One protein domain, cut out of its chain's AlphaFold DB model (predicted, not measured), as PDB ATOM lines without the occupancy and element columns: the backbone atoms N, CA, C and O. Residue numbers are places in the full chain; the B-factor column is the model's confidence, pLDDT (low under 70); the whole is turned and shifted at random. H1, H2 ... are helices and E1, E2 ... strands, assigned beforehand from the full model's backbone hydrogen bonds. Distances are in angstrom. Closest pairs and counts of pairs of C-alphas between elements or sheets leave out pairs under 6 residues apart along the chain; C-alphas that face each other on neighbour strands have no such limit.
ATOM      1  N   ARG A  66      28.088   9.249 -11.280       46.06
ATOM      2  CA  ARG A  66      28.477   8.257 -10.250       46.06
ATOM      3  C   ARG A  66      29.961   8.313  -9.838       46.06
ATOM      4  O   ARG A  66      30.277   7.959  -8.710       46.06
ATOM      5  N   ASN A  67      30.838   8.844 -10.696       49.56
ATOM      6  CA  ASN A  67      32.267   9.025 -10.414       49.56
ATOM      7  C   ASN A  67      32.699  10.465 -10.072       49.56
ATOM      8  O   ASN A  67      33.792  10.634  -9.542       49.56
ATOM      9  N   MET A  68      31.889  11.508 -10.317       51.16
ATOM     10  CA  MET A  68      32.277  12.884  -9.932       51.16
ATOM     11  C   MET A  68      32.104  13.152  -8.436       51.16
ATOM     12  O   MET A  68      32.660  14.105  -7.910       51.16
ATOM     13  N   GLY A  69      31.367  12.292  -7.736       66.50
ATOM     14  CA  GLY A  69      31.317  12.287  -6.279       66.50
ATOM     15  C   GLY A  69      32.362  11.382  -5.634       66.50
ATOM     16  O   GLY A  69      32.259  11.167  -4.434       66.50
ATOM     17  N   ALA A  70      33.303  10.805  -6.388       80.94
ATOM     18  CA  ALA A  70      34.325   9.920  -5.840       80.94
ATOM     19  C   ALA A  70      35.616  10.687  -5.542       80.94
ATOM     20  O   ALA A  70      35.983  11.623  -6.255       80.94
ATOM     21  N   ILE A  71      36.326  10.281  -4.496       85.19
ATOM     22  CA  ILE A  71      37.675  10.763  -4.207       85.19
ATOM     23  C   ILE A  71      38.647   9.814  -4.898       85.19
ATOM     24  O   ILE A  71      38.680   8.624  -4.583       85.19
ATOM     25  N   THR A  72      39.445  10.333  -5.828       89.62
ATOM     26  CA  THR A  72      40.473   9.529  -6.500       89.62
ATOM     27  C   THR A  72      41.822   9.803  -5.862       89.62
ATOM     28  O   THR A  72      42.232  10.953  -5.758       89.62
ATOM     29  N   ILE A  73      42.537   8.765  -5.452       88.81
ATOM     30  CA  ILE A  73      43.859   8.865  -4.844       88.81
ATOM     31  C   ILE A  73      44.871   8.108  -5.697       88.81
ATOM     32  O   ILE A  73      44.713   6.917  -5.947       88.81
ATOM     33  N   ARG A  74      45.930   8.788  -6.128       86.50
ATOM     34  CA  ARG A  74      47.085   8.188  -6.793       86.50
ATOM     35  C   ARG A  74      48.210   8.051  -5.783       86.50
ATOM     36  O   ARG A  74      48.608   9.044  -5.190       86.50
ATOM     37  N   ASN A  75      48.721   6.846  -5.587       84.19
ATOM     38  CA  ASN A  75      49.853   6.601  -4.701       84.19
ATOM     39  C   ASN A  75      50.791   5.578  -5.341       84.19
ATOM     40  O   ASN A  75      50.348   4.476  -5.663       84.19
ATOM     41  N   ASP A  76      52.055   5.949  -5.552       77.06
ATOM     42  CA  ASP A  76      53.101   5.092  -6.131       77.06
ATOM     43  C   ASP A  76      52.648   4.312  -7.385       77.06
ATOM     44  O   ASP A  76      52.831   3.101  -7.508       77.06
ATOM     45  N   GLY A  77      51.973   4.998  -8.312       71.88
ATOM     46  CA  GLY A  77      51.471   4.405  -9.560       71.88
ATOM     47  C   GLY A  77      50.182   3.585  -9.424       71.88
ATOM     48  O   GLY A  77      49.643   3.126 -10.429       71.88
ATOM     49  N   ARG A  78      49.642   3.430  -8.212       79.50
ATOM     50  CA  ARG A  78      48.323   2.833  -7.970       79.50
ATOM     51  C   ARG A  78      47.257   3.912  -7.902       79.50
ATOM     52  O   ARG A  78      47.508   5.003  -7.397       79.50
ATOM     53  N   VAL A  79      46.061   3.589  -8.381       86.06
ATOM     54  CA  VAL A  79      44.891   4.467  -8.314       86.06
ATOM     55  C   VAL A  79      43.837   3.802  -7.441       86.06
ATOM     56  O   VAL A  79      43.428   2.675  -7.706       86.06
ATOM     57  N   PHE A  80      43.418   4.505  -6.398       84.75
ATOM     58  CA  PHE A  80      42.332   4.127  -5.508       84.75
ATOM     59  C   PHE A  80      41.176   5.088  -5.731       84.75
ATOM     60  O   PHE A  80      41.382   6.297  -5.789       84.75
ATOM     61  N   THR A  81      39.964   4.562  -5.823       87.56
ATOM     62  CA  THR A  81      38.762   5.378  -5.972       87.56
ATOM     63  C   THR A  81      37.846   5.063  -4.810       87.56
ATOM     64  O   THR A  81      37.434   3.919  -4.652       87.56
ATOM     65  N   PHE A  82      37.556   6.073  -3.998       83.12
ATOM     66  CA  PHE A  82      36.651   5.964  -2.862       83.12
ATOM     67  C   PHE A  82      35.323   6.605  -3.224       83.12
ATOM     68  O   PHE A  82      35.266   7.777  -3.605       83.12
ATOM     69  N   THR A  83      34.259   5.827  -3.115       85.50
ATOM     70  CA  THR A  83      32.893   6.247  -3.421       85.50
ATOM     71  C   THR A  83      32.091   6.425  -2.137       85.50
ATOM     72  O   THR A  83      32.527   6.037  -1.057       85.50
ATOM     73  N   ARG A  84      30.870   6.958  -2.240       76.25
ATOM     74  CA  ARG A  84      29.969   7.145  -1.086       76.25
ATOM     75  C   ARG A  84      29.639   5.847  -0.333       76.25
ATOM     76  O   ARG A  84      29.209   5.914   0.810       76.25
ATOM     77  N   GLY A  85      29.818   4.678  -0.956       74.00
ATOM     78  CA  GLY A  85      29.632   3.385  -0.291       74.00
ATOM     79  C   GLY A  85      30.770   3.014   0.667       74.00
ATOM     80  O   GLY A  85      30.602   2.134   1.509       74.00
ATOM     81  N   ASP A  86      31.918   3.689   0.571       77.25
ATOM     82  CA  ASP A  86      33.110   3.356   1.339       77.25
ATOM     83  C   ASP A  86      33.159   4.140   2.650       77.25
ATOM     84  O   ASP A  86      33.092   5.366   2.675       77.25
ATOM     85  N   ARG A  87      33.406   3.456   3.773       74.88
ATOM     86  CA  ARG A  87      33.619   4.139   5.067       74.88
ATOM     87  C   ARG A  87      34.805   5.109   5.031       74.88
ATOM     88  O   ARG A  87      34.813   6.106   5.748       74.88
ATOM     89  N   LEU A  88      35.809   4.814   4.202       77.12
ATOM     90  CA  LEU A  88      36.984   5.669   4.053       77.12
ATOM     91  C   LEU A  88      36.642   7.005   3.379       77.12
ATOM     92  O   LEU A  88      37.289   8.000   3.679       77.12
ATOM     93  N   PHE A  89      35.618   7.045   2.522       81.62
ATOM     94  CA  PHE A  89      35.188   8.266   1.844       81.62
ATOM     95  C   PHE A  89      34.807   9.356   2.848       81.62
ATOM     96  O   PHE A  89      35.343  10.457   2.791       81.62
ATOM     97  N   TYR A  90      33.971   9.018   3.830       77.75
ATOM     98  CA  TYR A  90      33.557   9.953   4.876       77.75
ATOM     99  C   TYR A  90      34.725  10.383   5.766       77.75
ATOM    100  O   TYR A  90      34.889  11.567   6.029       77.75
ATOM    101  N   ARG A  91      35.617   9.453   6.131       78.00
ATOM    102  CA  ARG A  91      36.822   9.782   6.913       78.00
ATOM    103  C   ARG A  91      37.763  10.750   6.184       78.00
ATOM    104  O   ARG A  91      38.470  11.507   6.841       78.00
ATOM    105  N   LEU A  92      37.829  10.681   4.855       82.12
ATOM    106  CA  LEU A  92      38.662  11.581   4.058       82.12
ATOM    107  C   LEU A  92      38.044  12.981   3.952       82.12
ATOM    108  O   LEU A  92      38.785  13.961   3.941       82.12
ATOM    109  N   ILE A  93      36.716  13.077   3.880       83.12
ATOM    110  CA  ILE A  93      35.990  14.355   3.807       83.12
ATOM    111  C   ILE A  93      35.968  15.056   5.165       83.12
ATOM    112  O   ILE A  93      36.053  16.280   5.218       83.12
ATOM    113  N   ASP A  94      35.875  14.300   6.254       73.31
ATOM    114  CA  ASP A  94      35.826  14.865   7.595       73.31
ATOM    115  C   ASP A  94      37.138  15.558   7.996       73.31
ATOM    116  O   ASP A  94      38.241  15.277   7.500       73.31
ATOM    117  N   ARG A  95      37.021  16.475   8.965       60.72
ATOM    118  CA  ARG A  95      38.185  17.082   9.616       60.72
ATOM    119  C   ARG A  95      39.052  15.975  10.240       60.72
ATOM    120  O   ARG A  95      38.511  15.069  10.875       60.72
ATOM    121  N   PRO A  96      40.389  16.046  10.110       64.81
ATOM    122  CA  PRO A  96      41.184  17.217   9.720       64.81
ATOM    123  C   PRO A  96      41.532  17.328   8.223       64.81
ATOM    124  O   PRO A  96      42.219  18.274   7.848       64.81
ATOM    125  N   TYR A  97      41.111  16.387   7.374       73.88
ATOM    126  CA  TYR A  97      41.694  16.230   6.034       73.88
ATOM    127  C   TYR A  97      40.908  16.918   4.916       73.88
ATOM    128  O   TYR A  97      41.507  17.295   3.910       73.88
ATOM    129  N   ASN A  98      39.599  17.121   5.096       78.69
ATOM    130  CA  ASN A  98      38.756  17.957   4.231       78.69
ATOM    131  C   ASN A  98      38.860  17.635   2.727       78.69
ATOM    132  O   ASN A  98      38.851  18.542   1.886       78.69
ATOM    133  N   PHE A  99      38.967  16.353   2.362       86.94
ATOM    134  CA  PHE A  99      39.041  15.962   0.958       86.94
ATOM    135  C   PHE A  99      37.758  16.366   0.236       86.94
ATOM    136  O   PHE A  99      36.641  16.111   0.675       86.94
ATOM    137  N   VAL A 100      37.937  16.955  -0.935       85.31
ATOM    138  CA  VAL A 100      36.871  17.301  -1.867       85.31
ATOM    139  C   VAL A 100      36.627  16.130  -2.818       85.31
ATOM    140  O   VAL A 100      37.564  15.710  -3.514       85.31
ATOM    141  N   PRO A 101      35.396  15.609  -2.900       86.44
ATOM    142  CA  PRO A 101      35.029  14.659  -3.939       86.44
ATOM    143  C   PRO A 101      35.129  15.261  -5.338       86.44
ATOM    144  O   PRO A 101      34.976  16.467  -5.519       86.44
ATOM    145  N   GLY A 102      35.382  14.409  -6.326       84.31
ATOM    146  CA  GLY A 102      35.565  14.816  -7.718       84.31
ATOM    147  C   GLY A 102      36.977  15.298  -8.039       84.31
ATOM    148  O   GLY A 102      37.289  15.516  -9.205       84.31
ATOM    149  N   LEU A 103      37.853  15.416  -7.036       86.69
ATOM    150  CA  LEU A 103      39.265  15.733  -7.232       86.69
ATOM    151  C   LEU A 103      40.137  14.475  -7.185       86.69
ATOM    152  O   LEU A 103      39.780  13.440  -6.609       86.69
ATOM    153  N   THR A 104      41.307  14.590  -7.810       89.19
ATOM    154  CA  THR A 104      42.352  13.568  -7.771       89.19
ATOM    155  C   THR A 104      43.497  14.018  -6.872       89.19
ATOM    156  O   THR A 104      44.092  15.064  -7.109       89.19
ATOM    157  N   TYR A 105      43.846  13.199  -5.888       90.94
ATOM    158  CA  TYR A 105      44.909  13.450  -4.921       90.94
ATOM    159  C   TYR A 105      46.094  12.548  -5.220       90.94
ATOM    160  O   TYR A 105      45.988  11.333  -5.095       90.94
ATOM    161  N   SER A 106      47.226  13.115  -5.619       89.81
ATOM    162  CA  SER A 106      48.446  12.354  -5.895       89.81
ATOM    163  C   SER A 106      49.396  12.456  -4.712       89.81
ATOM    164  O   SER A 106      49.937  13.529  -4.450       89.81
ATOM    165  N   TYR A 107      49.569  11.355  -3.987       87.06
ATOM    166  CA  TYR A 107      50.487  11.254  -2.859       87.06
ATOM    167  C   TYR A 107      51.922  11.363  -3.348       87.06
ATOM    168  O   TYR A 107      52.288  10.830  -4.397       87.06
ATOM    169  N   THR A 108      52.712  12.081  -2.566       82.88
ATOM    170  CA  THR A 108      54.145  12.225  -2.784       82.88
ATOM    171  C   THR A 108      54.913  11.359  -1.793       82.88
ATOM    172  O   THR A 108      54.374  10.916  -0.780       82.88
ATOM    173  N   ASP A 109      56.202  11.187  -2.056       76.69
ATOM    174  CA  ASP A 109      57.158  10.544  -1.155       76.69
ATOM    175  C   ASP A 109      57.455  11.373   0.112       76.69
ATOM    176  O   ASP A 109      58.162  10.923   1.017       76.69
ATOM    177  N   ARG A 110      56.911  12.594   0.203       71.31
ATOM    178  CA  ARG A 110      57.143  13.522   1.309       71.31
ATOM    179  C   ARG A 110      56.097  13.336   2.397       71.31
ATOM    180  O   ARG A 110      55.033  13.958   2.381       71.31
ATOM    181  N   CYS A 111      56.452  12.518   3.379       73.62
ATOM    182  CA  CYS A 111      55.634  12.260   4.554       73.62
ATOM    183  C   CYS A 111      56.364  12.602   5.857       73.62
ATOM    184  O   CYS A 111      57.586  12.486   5.963       73.62
ATOM    185  N   ASN A 112      55.600  12.993   6.873       76.75
ATOM    186  CA  ASN A 112      56.055  13.140   8.251       76.75
ATOM    187  C   ASN A 112      55.255  12.185   9.168       76.75
ATOM    188  O   ASN A 112      54.485  11.342   8.704       76.75
ATOM    189  N   ARG A 113      55.424  12.310  10.489       69.19
ATOM    190  CA  ARG A 113      54.718  11.471  11.475       69.19
ATOM    191  C   ARG A 113      53.187  11.566  11.388       69.19
ATOM    192  O   ARG A 113      52.507  10.602  11.721       69.19
ATOM    193  N   TRP A 114      52.659  12.699  10.949       70.50
ATOM    194  CA  TRP A 114      51.237  13.035  10.986       70.50
ATOM    195  C   TRP A 114      50.518  12.806   9.652       70.50
ATOM    196  O   TRP A 114      49.293  12.737   9.632       70.50
ATOM    197  N   GLY A 115      51.252  12.648   8.548       79.75
ATOM    198  CA  GLY A 115      50.659  12.482   7.223       79.75
ATOM    199  C   GLY A 115      51.641  12.695   6.076       79.75
ATOM    200  O   GLY A 115      52.855  12.781   6.275       79.75
ATOM    201  N   CYS A 116      51.099  12.772   4.868       81.19
ATOM    202  CA  CYS A 116      51.829  12.931   3.618       81.19
ATOM    203  C   CYS A 116      51.343  14.153   2.850       81.19
ATOM    204  O   CYS A 116      50.173  14.525   2.906       81.19
ATOM    205  N   VAL A 117      52.233  14.760   2.076       83.19
ATOM    206  CA  VAL A 117      51.850  15.806   1.131       83.19
ATOM    207  C   VAL A 117      51.194  15.164  -0.091       83.19
ATOM    208  O   VAL A 117      51.762  14.245  -0.692       83.19
ATOM    209  N   ALA A 118      50.024  15.670  -0.482       86.94
ATOM    210  CA  ALA A 118      49.313  15.237  -1.679       86.94
ATOM    211  C   ALA A 118      48.997  16.418  -2.605       86.94
ATOM    212  O   ALA A 118      48.514  17.463  -2.170       86.94
ATOM    213  N   PHE A 119      49.240  16.234  -3.900       88.69
ATOM    214  CA  PHE A 119      48.865  17.192  -4.937       88.69
ATOM    215  C   PHE A 119      47.413  17.002  -5.352       88.69
ATOM    216  O   PHE A 119      47.008  15.897  -5.714       88.69
ATOM    217  N   VAL A 120      46.650  18.086  -5.363       88.25
ATOM    218  CA  VAL A 120      45.248  18.104  -5.768       88.25
ATOM    219  C   VAL A 120      45.165  18.465  -7.241       88.25
ATOM    220  O   VAL A 120      45.734  19.455  -7.685       88.25
ATOM    221  N   THR A 121      44.465  17.654  -8.021       87.44
ATOM    222  CA  THR A 121      44.263  17.862  -9.457       87.44
ATOM    223  C   THR A 121      42.774  17.856  -9.761       87.44
ATOM    224  O   THR A 121      42.068  16.902  -9.417       87.44
ATOM    225  N   ALA A 122      42.301  18.915 -10.416       82.50
ATOM    226  CA  ALA A 122      40.932  18.995 -10.904       82.50
ATOM    227  C   ALA A 122      40.715  18.112 -12.147       82.50
ATOM    228  O   ALA A 122      41.661  17.853 -12.900       82.50
ATOM    229  N   PRO A 123      39.473  17.662 -12.401       76.81
ATOM    230  CA  PRO A 123      39.130  16.941 -13.622       76.81
ATOM    231  C   PRO A 123      39.574  17.695 -14.879       76.81
ATOM    232  O   PRO A 123      39.366  18.897 -15.005       76.81
ATOM    233  N   GLY A 124      40.200  16.984 -15.819       76.19
ATOM    234  CA  GLY A 124      40.664  17.560 -17.087       76.19
ATOM    235  C   GLY A 124      41.950  18.388 -16.997       76.19
ATOM    236  O   GLY A 124      42.539  18.698 -18.032       76.19
ATOM    237  N   MET A 125      42.447  18.690 -15.794       73.62
ATOM    238  CA  MET A 125      43.713  19.398 -15.629       73.62
ATOM    239  C   MET A 125      44.894  18.426 -15.605       73.62
ATOM    240  O   MET A 125      44.855  17.365 -14.983       73.62
ATOM    241  N   ARG A 126      45.979  18.796 -16.296       74.94
ATOM    242  CA  ARG A 126      47.246  18.037 -16.293       74.94
ATOM    243  C   ARG A 126      48.200  18.465 -15.184       74.94
ATOM    244  O   ARG A 126      49.175  17.769 -14.922       74.94
ATOM    245  N   ARG A 127      47.953  19.628 -14.584       74.88
ATOM    246  CA  ARG A 127      48.787  20.213 -13.535       74.88
ATOM    247  C   ARG A 127      48.006  20.231 -12.219       74.88
ATOM    248  O   ARG A 127      46.790  20.423 -12.270       74.88
ATOM    249  N   PRO A 128      48.679  20.032 -11.075       80.69
ATOM    250  CA  PRO A 128      48.068  20.247  -9.774       80.69
ATOM    251  C   PRO A 128      47.536  21.675  -9.649       80.69
ATOM    252  O   PRO A 128      48.195  22.615 -10.091       80.69
ATOM    253  N   ILE A 129      46.354  21.809  -9.057       78.81
ATOM    254  CA  ILE A 129      45.738  23.096  -8.716       78.81
ATOM    255  C   ILE A 129      46.104  23.542  -7.305       78.81
ATOM    256  O   ILE A 129      46.120  24.733  -7.033       78.81
ATOM    257  N   ASP A 130      46.379  22.584  -6.421       80.19
ATOM    258  CA  ASP A 130      46.608  22.829  -5.004       80.19
ATOM    259  C   ASP A 130      47.422  21.678  -4.384       80.19
ATOM    260  O   ASP A 130      47.703  20.654  -5.028       80.19
ATOM    261  N   ARG A 131      47.813  21.836  -3.123       79.94
ATOM    262  CA  ARG A 131      48.537  20.863  -2.317       79.94
ATOM    263  C   ARG A 131      47.940  20.829  -0.919       79.94
ATOM    264  O   ARG A 131      47.942  21.828  -0.214       79.94
ATOM    265  N   ILE A 132      47.556  19.640  -0.476       81.81
ATOM    266  CA  ILE A 132      47.016  19.438   0.867       81.81
ATOM    267  C   ILE A 132      47.883  18.489   1.681       81.81
ATOM    268  O   ILE A 132      48.683  17.707   1.152       81.81
ATOM    269  N   PHE A 133      47.683  18.543   2.992       82.94
ATOM    270  CA  PHE A 133      48.218  17.559   3.911       82.94
ATOM    271  C   PHE A 133      47.201  16.434   4.117       82.94
ATOM    272  O   PHE A 133      46.065  16.662   4.526       82.94
ATOM    273  N   ALA A 134      47.612  15.218   3.793       84.19
ATOM    274  CA  ALA A 134      46.757  14.051   3.697       84.19
ATOM    275  C   ALA A 134      47.125  12.998   4.756       84.19
ATOM    276  O   ALA A 134      48.291  12.912   5.155       84.19
ATOM    277  N   PRO A 135      46.166  12.172   5.214       80.94
ATOM    278  CA  PRO A 135      46.464  11.113   6.167       80.94
ATOM    279  C   PRO A 135      47.422  10.101   5.559       80.94
ATOM    280  O   PRO A 135      47.442   9.892   4.350       80.94
ATOM    281  N   HIS A 136      48.128   9.360   6.407       80.31
ATOM    282  CA  HIS A 136      48.708   8.100   5.955       80.31
ATOM    283  C   HIS A 136      47.584   7.195   5.465       80.31
ATOM    284  O   HIS A 136      46.684   6.826   6.226       80.31
ATOM    285  N   LEU A 137      47.625   6.831   4.188       74.44
ATOM    286  CA  LEU A 137      46.763   5.765   3.709       74.44
ATOM    287  C   LEU A 137      47.154   4.500   4.484       74.44
ATOM    288  O   LEU A 137      48.351   4.257   4.651       74.44
ATOM    289  N   PRO A 138      46.196   3.669   4.930       59.31
ATOM    290  CA  PRO A 138      46.465   2.416   5.646       59.31
ATOM    291  C   PRO A 138      47.081   1.337   4.728       59.31
ATOM    292  O   PRO A 138      46.807   0.145   4.846       59.31
ATOM    293  N   LEU A 139      47.895   1.756   3.762       53.56
ATOM    294  CA  LEU A 139      48.607   0.922   2.824       53.56
ATOM    295  C   LEU A 139      49.894   0.463   3.501       53.56
ATOM    296  O   LEU A 139      50.742   1.258   3.897       53.56
ATOM    297  N   ARG A 140      50.023  -0.858   3.597       39.91
ATOM    298  CA  ARG A 140      51.077  -1.598   4.304       39.91
ATOM    299  C   ARG A 140      52.521  -1.190   3.945       39.91
ATOM    300  O   ARG A 140      53.441  -1.576   4.651       39.91
ATOM    301  N   THR A 141      52.723  -0.457   2.849       43.31
ATOM    302  CA  THR A 141      54.025  -0.030   2.316       43.31
ATOM    303  C   THR A 141      54.537   1.312   2.843       43.31
ATOM    304  O   THR A 141      55.743   1.535   2.777       43.31
ATOM    305  N   TYR A 142      53.692   2.192   3.393       42.78
ATOM    306  CA  TYR A 142      54.133   3.500   3.904       42.78
ATOM    307  C   TYR A 142      54.493   3.425   5.392       42.78
ATOM    308  O   TYR A 142      53.819   3.958   6.268       42.78
ATOM    309  N   ALA A 143      55.596   2.735   5.672       33.69
ATOM    310  CA  ALA A 143      56.310   2.835   6.934       33.69
ATOM    311  C   ALA A 143      57.593   3.646   6.688       33.69
ATOM    312  O   ALA A 143      58.555   3.134   6.131       33.69
ATOM    313  N   TRP A 144      57.570   4.923   7.079       38.59
ATOM    314  CA  TRP A 144      58.741   5.758   7.382       38.59
ATOM    315  C   TRP A 144      59.915   5.770   6.372       38.59
ATOM    316  O   TRP A 144      60.861   4.992   6.474       38.59
ATOM    317  N   ARG A 145      59.953   6.795   5.504       38.28
ATOM    318  CA  ARG A 145      61.210   7.359   4.969       38.28
ATOM    319  C   ARG A 145      61.384   8.786   5.497       38.28
ATOM    320  O   ARG A 145      60.558   9.658   5.258       38.28
ATOM    321  N   GLY A 146      62.421   8.975   6.313       38.53
ATOM    322  CA  GLY A 146      62.601  10.115   7.210       38.53
ATOM    323  C   GLY A 146      62.934  11.455   6.545       38.53
ATOM    324  O   GLY A 146      63.963  11.607   5.896       38.53
ATOM    325  N   GLN A 147      62.072  12.440   6.789       37.38
ATOM    326  CA  GLN A 147      62.302  13.727   7.476       37.38
ATOM    327  C   GLN A 147      63.575  14.587   7.286       37.38
ATOM    328  O   GLN A 147      63.648  15.630   7.925       37.38
TER     329      GLN A 147
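AT A GLANCE: This is residues 66 to 147 of the 200 residues of an uncharacterized protein of Proteobacteria bacterium HN_bin10 (UniProt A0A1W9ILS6). One strongly twisted sheet of five strands makes the core of this domain: the hairpin of E1 and E2 is joined, through the parallel pair E1 and E3, to the run E3, E4, E5, while the short helix H1 only grazes the sheet near the start of E1 and the end of E2. E3 bends sharply along its length, and after E5 a stretch of 13 residues, 135 to 147, has no named element. The printed part has 82 residues, with one named helix and five named strands in the order E1, E2, H1, E3, E4, E5; the sheet is mixed, in the order E2, E1, E3, E4, E5. The class is mostly strand, though under half of the residues are in named elements. The whole is compact, with a radius of gyration of the C-alphas of 12.2 A and spans of 38 by 29 by 23 A.

IN THESE COORDINATES: E1, residues 71 to 75, begins at C-alpha 71 at (37.675, 10.763, -4.207) and is 12.9 A long from first to last C-alpha. E2 is residues 78 to 82, 13.1 A. H1 is residues 87 to 93, 10.6 A. E3, the longest strand, is residues 104 to 112, 21.1 A, and its C-alpha 112 is at (56.055, 13.140, 8.251). E4 is residues 115 to 121, 18.7 A. E5, residues 130 to 134, 12.4 A, ends at C-alpha 134 at (46.757, 14.051, 3.697).

HOW THE PARTS SIT: E1 and E2 are an antiparallel hairpin, with N 73 and O 80 2.7 A apart, within hydrogen-bond range. E1 and E3 are parallel, at 47 degrees between their directions, with N 105 and O 72 at 2.8 A. E3, E4 and E5 form a meander, each strand the antiparallel neighbour of the one before. E3 and E4 are a hairpin, with N 106 and O 119 at 2.8 A; E3 bends by 79 degrees at residue 109. E4 and E5 are also a hairpin, with N 118 and O 132 at 2.9 A. E2 and E5 are the edge strands and are apart. H1 is on the sheet but only grazes it, with its residues 88 to 93; the closest C-alphas of H1 and E2 are those of Phe 89 and Phe 82, 5.4 A apart. In H1 every O i to N i+4 pair is within hydrogen-bond range.

THE WHOLE: The two C-alphas farthest apart are those of Arg 66 and Gln 147, 38.6 A. The printed part has no cut, and no link is long. The mean pLDDT of the printed part is 74.5; residues 66 to 69, 95 to 96, 113 and 138 to 147 are under 70.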